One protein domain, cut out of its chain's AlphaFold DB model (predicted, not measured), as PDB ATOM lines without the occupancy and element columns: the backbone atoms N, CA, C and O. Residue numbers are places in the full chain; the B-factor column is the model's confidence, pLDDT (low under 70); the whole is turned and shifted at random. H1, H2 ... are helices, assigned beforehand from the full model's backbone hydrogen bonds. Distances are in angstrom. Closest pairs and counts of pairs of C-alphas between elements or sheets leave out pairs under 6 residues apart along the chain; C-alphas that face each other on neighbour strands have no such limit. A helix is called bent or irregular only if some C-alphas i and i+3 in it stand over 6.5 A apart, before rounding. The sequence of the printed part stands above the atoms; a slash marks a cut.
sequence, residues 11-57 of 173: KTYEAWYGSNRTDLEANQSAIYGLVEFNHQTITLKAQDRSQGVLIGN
ATOM      1  N   LYS A  11     167.262 160.418 222.913       93.06
ATOM      2  CA  LYS A  11     167.149 159.019 222.478       93.06
ATOM      3  C   LYS A  11     166.802 158.919 220.998       93.06
ATOM      4  O   LYS A  11     167.345 158.070 220.295       93.06
ATOM      5  N   THR A  12     165.952 159.822 220.511       94.19
ATOM      6  CA  THR A  12     165.668 159.962 219.079       94.19
ATOM      7  C   THR A  12     166.946 160.255 218.292       94.19
ATOM      8  O   THR A  12     167.207 159.612 217.277       94.19
ATOM      9  N   TYR A  13     167.792 161.173 218.764       95.00
ATOM     10  CA  TYR A  13     169.080 161.431 218.120       95.00
ATOM     11  C   TYR A  13     169.991 160.189 218.143       95.00
ATOM     12  O   TYR A  13     170.512 159.792 217.099       95.00
ATOM     13  N   GLU A  14     170.143 159.525 219.289       94.50
ATOM     14  CA  GLU A  14     171.007 158.344 219.426       94.50
ATOM     15  C   GLU A  14     170.567 157.193 218.510       94.50
ATOM     16  O   GLU A  14     171.405 156.589 217.837       94.50
ATOM     17  N   ALA A  15     169.259 156.949 218.398       94.94
ATOM     18  CA  ALA A  15     168.699 155.913 217.531       94.94
ATOM     19  C   ALA A  15     169.022 156.131 216.040       94.94
ATOM     20  O   ALA A  15     169.211 155.167 215.299       94.94
ATOM     21  N   TRP A  16     169.117 157.386 215.591       95.88
ATOM     22  CA  TRP A  16     169.338 157.733 214.180       95.88
ATOM     23  C   TRP A  16     170.797 158.026 213.818       95.88
ATOM     24  O   TRP A  16     171.186 157.916 212.647       95.88
ATOM     25  N   TYR A  17     171.606 158.426 214.799       94.44
ATOM     26  CA  TYR A  17     172.990 158.850 214.592       94.44
ATOM     27  C   TYR A  17     174.020 157.889 215.201       94.44
ATOM     28  O   TYR A  17     175.190 157.972 214.828       94.44
ATOM     29  N   GLY A  18     173.603 156.937 216.046       90.25
ATOM     30  CA  GLY A  18     174.454 155.861 216.567       90.25
ATOM     31  C   GLY A  18     175.519 156.315 217.569       90.25
ATOM     32  O   GLY A  18     176.509 155.621 217.771       90.25
ATOM     33  N   SER A  19     175.349 157.490 218.169       85.94
ATOM     34  CA  SER A  19     176.268 158.067 219.156       85.94
ATOM     35  C   SER A  19     175.627 158.084 220.537       85.94
ATOM     36  O   SER A  19     174.451 158.409 220.620       85.94
ATOM     37  N   ASN A  20     176.404 157.829 221.590       87.00
ATOM     38  CA  ASN A  20     175.971 158.001 222.979       87.00
ATOM     39  C   ASN A  20     176.332 159.417 223.448       87.00
ATOM     40  O   ASN A  20     177.520 159.764 223.464       87.00
ATOM     41  N   ARG A  21     175.337 160.247 223.761       90.88
ATOM     42  CA  ARG A  21     175.552 161.649 224.146       90.88
ATOM     43  C   ARG A  21     175.224 161.887 225.612       90.88
ATOM     44  O   ARG A  21     174.170 161.506 226.105       90.88
ATOM     45  N   THR A  22     176.125 162.586 226.300       90.56
ATOM     46  CA  THR A  22     176.039 162.845 227.746       90.56
ATOM     47  C   THR A  22     175.706 164.299 228.089       90.56
ATOM     48  O   THR A  22     175.498 164.632 229.253       90.56
ATOM     49  N   ASP A  23     175.609 165.177 227.094       93.25
ATOM     50  CA  ASP A  23     175.415 166.621 227.236       93.25
ATOM     51  C   ASP A  23     173.929 167.022 227.348       93.25
ATOM     52  O   ASP A  23     173.442 167.904 226.639       93.25
ATOM     53  N   LEU A  24     173.193 166.370 228.256       91.31
ATOM     54  CA  LEU A  24     171.739 166.524 228.421       91.31
ATOM     55  C   LEU A  24     171.298 167.977 228.655       91.31
ATOM     56  O   LEU A  24     170.331 168.427 228.046       91.31
ATOM     57  N   GLU A  25     172.014 168.717 229.501       91.75
ATOM     58  CA  GLU A  25     171.692 170.113 229.826       91.75
ATOM     59  C   GLU A  25     171.856 171.038 228.605       91.75
ATOM     60  O   GLU A  25     170.996 171.873 228.309       91.75
ATOM     61  N   ALA A  26     172.922 170.834 227.826       92.31
ATOM     62  CA  ALA A  26     173.124 171.547 226.567       92.31
ATOM     63  C   ALA A  26     172.020 171.191 225.557       92.31
ATOM     64  O   ALA A  26     171.441 172.074 224.929       92.31
ATOM     65  N   ASN A  27     171.658 169.910 225.447       94.06
ATOM     66  CA  ASN A  27     170.594 169.470 224.548       94.06
ATOM     67  C   ASN A  27     169.227 170.079 224.901       94.06
ATOM     68  O   ASN A  27     168.503 170.524 224.014       94.06
ATOM     69  N   GLN A  28     168.890 170.138 226.189       91.56
ATOM     70  CA  GLN A  28     167.638 170.726 226.673       91.56
ATOM     71  C   GLN A  28     167.589 172.249 226.506       91.56
ATOM     72  O   GLN A  28     166.515 172.812 226.291       91.56
ATOM     73  N   SER A  29     168.732 172.929 226.611       91.69
ATOM     74  CA  SER A  29     168.805 174.390 226.488       91.69
ATOM     75  C   SER A  29     168.853 174.893 225.040       91.69
ATOM     76  O   SER A  29     168.590 176.086 224.810       91.69
ATOM     77  N   ALA A  30     169.157 174.005 224.086       94.94
ATOM     78  CA  ALA A  30     169.250 174.310 222.668       94.94
ATOM     79  C   ALA A  30     167.907 174.747 222.064       94.94
ATOM     80  O   ALA A  30     166.847 174.184 222.341       94.94
ATOM     81  N   ILE A  31     167.963 175.745 221.183       95.31
ATOM     82  CA  ILE A  31     166.800 176.234 220.441       95.31
ATOM     83  C   ILE A  31     166.867 175.717 219.007       95.31
ATOM     84  O   ILE A  31     167.875 175.884 218.320       95.31
ATOM     85  N   TYR A  32     165.770 175.138 218.522       96.50
ATOM     86  CA  TYR A  32     165.648 174.761 217.117       96.50
ATOM     87  C   TYR A  32     165.615 176.014 216.227       96.50
ATOM     88  O   TYR A  32     164.734 176.863 216.359       96.50
ATOM     89  N   GLY A  33     166.576 176.144 215.318       96.62
ATOM     90  CA  GLY A  33     166.902 177.396 214.624       96.62
ATOM     91  C   GLY A  33     165.958 177.830 213.499       96.62
ATOM     92  O   GLY A  33     166.397 178.540 212.600       96.62
ATOM     93  N   LEU A  34     164.694 177.400 213.493       97.00
ATOM     94  CA  LEU A  34     163.713 177.846 212.501       97.00
ATOM     95  C   LEU A  34     163.063 179.161 212.955       97.00
ATOM     96  O   LEU A  34     162.182 179.176 213.818       97.00
ATOM     97  N   VAL A  35     163.540 180.271 212.398       96.06
ATOM     98  CA  VAL A  35     163.210 181.632 212.849       96.06
ATOM     99  C   VAL A  35     161.728 181.975 212.731       96.06
ATOM    100  O   VAL A  35     161.197 182.601 213.643       96.06
ATOM    101  N   GLU A  36     161.021 181.499 211.708       96.75
ATOM    102  CA  GLU A  36     159.575 181.721 211.544       96.75
ATOM    103  C   GLU A  36     158.751 181.206 212.737       96.75
ATOM    104  O   GLU A  36     157.633 181.667 212.962       96.75
ATOM    105  N   PHE A  37     159.310 180.280 213.522       95.69
ATOM    106  CA  PHE A  37     158.694 179.725 214.726       95.69
ATOM    107  C   PHE A  37     159.322 180.248 216.014       95.69
ATOM    108  O   PHE A  37     158.607 180.557 216.964       95.69
ATOM    109  N   ASN A  38     160.651 180.351 216.055       95.38
ATOM    110  CA  ASN A  38     161.395 180.552 217.298       95.38
ATOM    111  C   ASN A  38     162.057 181.936 217.410       95.38
ATOM    112  O   ASN A  38     162.845 182.156 218.330       95.38
ATOM    113  N   HIS A  39     161.740 182.889 216.522       95.38
ATOM    114  CA  HIS A  39     162.334 184.235 216.511       95.38
ATOM    115  C   HIS A  39     162.290 184.942 217.875       95.38
ATOM    116  O   HIS A  39     163.291 185.524 218.293       95.38
ATOM    117  N   GLN A  40     161.156 184.880 218.586       95.31
ATOM    118  CA  GLN A  40     161.014 185.526 219.898       95.31
ATOM    119  C   GLN A  40     161.958 184.902 220.932       95.31
ATOM    120  O   GLN A  40     162.722 185.618 221.573       95.31
ATOM    121  N   THR A  41     161.962 183.573 221.051       93.44
ATOM    122  CA  THR A  41     162.829 182.845 221.986       93.44
ATOM    123  C   THR A  41     164.308 183.074 221.685       93.44
ATOM    124  O   THR A  41     165.085 183.317 222.606       93.44
ATOM    125  N   ILE A  42     164.695 183.047 220.404       93.69
ATOM    126  CA  ILE A  42     166.072 183.317 219.965       93.69
ATOM    127  C   ILE A  42     166.472 184.747 220.338       93.69
ATOM    128  O   ILE A  42     167.528 184.943 220.934       93.69
ATOM    129  N   THR A  43     165.624 185.737 220.041       93.25
ATOM    130  CA  THR A  43     165.898 187.152 220.341       93.25
ATOM    131  C   THR A  43     166.049 187.394 221.838       93.25
ATOM    132  O   THR A  43     167.015 188.028 222.253       93.25
ATOM    133  N   LEU A  44     165.137 186.860 222.657       92.31
ATOM    134  CA  LEU A  44     165.191 187.015 224.113       92.31
ATOM    135  C   LEU A  44     166.462 186.392 224.700       92.31
ATOM    136  O   LEU A  44     167.147 187.039 225.487       92.31
ATOM    137  N   LYS A  45     166.831 185.175 224.275       90.31
ATOM    138  CA  LYS A  45     168.084 184.552 224.731       90.31
ATOM    139  C   LYS A  45     169.326 185.290 224.232       90.31
ATOM    140  O   LYS A  45     170.305 185.358 224.954       90.31
ATOM    141  N   ALA A  46     169.298 185.861 223.029       89.31
ATOM    142  CA  ALA A  46     170.428 186.625 222.497       89.31
ATOM    143  C   ALA A  46     170.635 187.979 223.204       89.31
ATOM    144  O   ALA A  46     171.739 188.525 223.175       89.31
ATOM    145  N   GLN A  47     169.587 188.536 223.821       90.69
ATOM    146  CA  GLN A  47     169.682 189.744 224.647       90.69
ATOM    147  C   GLN A  47     170.340 189.464 226.004       90.69
ATOM    148  O   GLN A  47     171.051 190.327 226.524       90.69
ATOM    149  N   ASP A  48     170.145 188.264 226.551       86.69
ATOM    150  CA  ASP A  48     170.849 187.806 227.744       86.69
ATOM    151  C   ASP A  48     172.295 187.420 227.398       86.69
ATOM    152  O   ASP A  48     172.590 186.322 226.940       86.69
ATOM    153  N   ARG A  49     173.227 188.352 227.619       79.31
ATOM    154  CA  ARG A  49     174.659 188.141 227.350       79.31
ATOM    155  C   ARG A  49     175.378 187.327 228.426       79.31
ATOM    156  O   ARG A  49     176.582 187.113 228.296       79.31
ATOM    157  N   SER A  50     174.689 186.921 229.496       83.94
ATOM    158  CA  SER A  50     175.304 186.141 230.575       83.94
ATOM    159  C   SER A  50     175.558 184.684 230.174       83.94
ATOM    160  O   SER A  50     176.439 184.042 230.743       83.94
ATOM    161  N   GLN A  51     174.824 184.179 229.179       78.25
ATOM    162  CA  GLN A  51     174.923 182.818 228.655       78.25
ATOM    163  C   GLN A  51     174.934 182.833 227.120       78.25
ATOM    164  O   GLN A  51     174.339 183.697 226.480       78.25
ATOM    165  N   GLY A  52     175.623 181.872 226.501       84.50
ATOM    166  CA  GLY A  52     175.598 181.708 225.045       84.50
ATOM    167  C   GLY A  52     174.256 181.157 224.543       84.50
ATOM    168  O   GLY A  52     173.570 180.422 225.252       84.50
ATOM    169  N   VAL A  53     173.894 181.458 223.291       91.44
ATOM    170  CA  VAL A  53     172.707 180.870 222.643       91.44
ATOM    171  C   VAL A  53     173.118 179.661 221.815       91.44
ATOM    172  O   VAL A  53     173.753 179.794 220.768       91.44
ATOM    173  N   LEU A  54     172.724 178.472 222.264       93.69
ATOM    174  CA  LEU A  54     172.921 177.240 221.511       93.69
ATOM    175  C   LEU A  54     171.766 177.033 220.525       93.69
ATOM    176  O   LEU A  54     170.609 176.900 220.926       93.69
ATOM    177  N   ILE A  55     172.085 177.014 219.230       95.50
ATOM    178  CA  ILE A  55     171.102 176.882 218.149       95.50
ATOM    179  C   ILE A  55     171.332 175.580 217.382       95.50
ATOM    180  O   ILE A  55     172.362 175.392 216.730       95.50
ATOM    181  N   GLY A  56     170.328 174.706 217.395       96.69
ATOM    182  CA  GLY A  56     170.228 173.570 216.489       96.69
ATOM    183  C   GLY A  56     169.693 174.024 215.140       96.69
ATOM    184  O   GLY A  56     168.483 174.031 214.926       96.69
ATOM    185  N   ASN A  57     170.576 174.447 214.232       97.38
ATOM    186  CA  ASN A  57     170.151 174.929 212.918       97.38
ATOM    187  C   ASN A  57     169.487 173.794 212.113       97.38
ATOM    188  O   ASN A  57     170.118 172.741 211.974       97.38
TER     189      ASN A  57
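What this domain is: This is residues 11 to 57 of the 173 residues of the protein "N-acetyl-gamma-glutamyl-phosphate reductase" of Planctomyces bekefii (UniProt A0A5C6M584). The model is a loose, flat, open chain in which three separate helices follow one another, H1 at one end of the longest axis, short H2 partway along it and the longest, H3, toward the other end. After H3 the chain folds back in a loop, and residues 55 to 56 come side by side with residues 31 to 32, which lie between H2 and H3; residues 47 to 52, of which 47 belongs to H3, stick out. The printed part has 47 residues, with the three named helices in the order H1, H2, H3 and no named strand, and its class is all helix. It is loose, with a radius of gyration of the C-alphas of 12.6 A, and the C-alphas span 35 by 25 by 11 A.

How they stand to each other: The printed part begins with H1, residues 11 to 17, which touches no helix. A short link of six residues runs to H2, residues 24 to 29, and H1 and H2 are apart, with no C-alpha of the one within 8 A of the other. A tight link of five residues runs from H2 to H3, residues 35 to 47; by the same distance these two are apart as well. H1 and H3 are also apart. Within the link from H2 to H3, residues 31 to 32 pair as strands do with residues 55 to 56, parallel, in stretches too short to be named. In H1 and H2 every pair of O i and N i+4 is within hydrogen-bond range; in H3 it is 7 of 9.

Where its parts are: H1 begins at C-alpha 11, at (167.149, 159.019, 222.478), and ends at Tyr 17, 9.8 A away between C-alphas. H2 goes from Leu 24, with its C-alpha at (171.739, 166.524, 228.421), to Ser 29, and its first and last C-alphas are 8.6 A apart. H3 goes from Val 35 to Gln 47, measures 15.7 A from first to last C-alpha and ends at C-alpha 47, at (169.682, 189.744, 224.647). H3 is irregular: C-alphas 37 and 40 are 8.1 A apart, against about 5 A in a regular helix.

The domain as a whole: The outline is flat. The two C-alphas farthest apart are those of Gly 18 and Gln 47, at 35.2 A, while the first and last printed C-alphas, of Lys 11 and Asn 57, are 18.8 A apart. Residues 47 to 52, of which 47 belongs to H3, stand free. The printed part has no cut, and neither link between the helices is long. The mean pLDDT of the printed part is 92.3, and no printed residue is under 70.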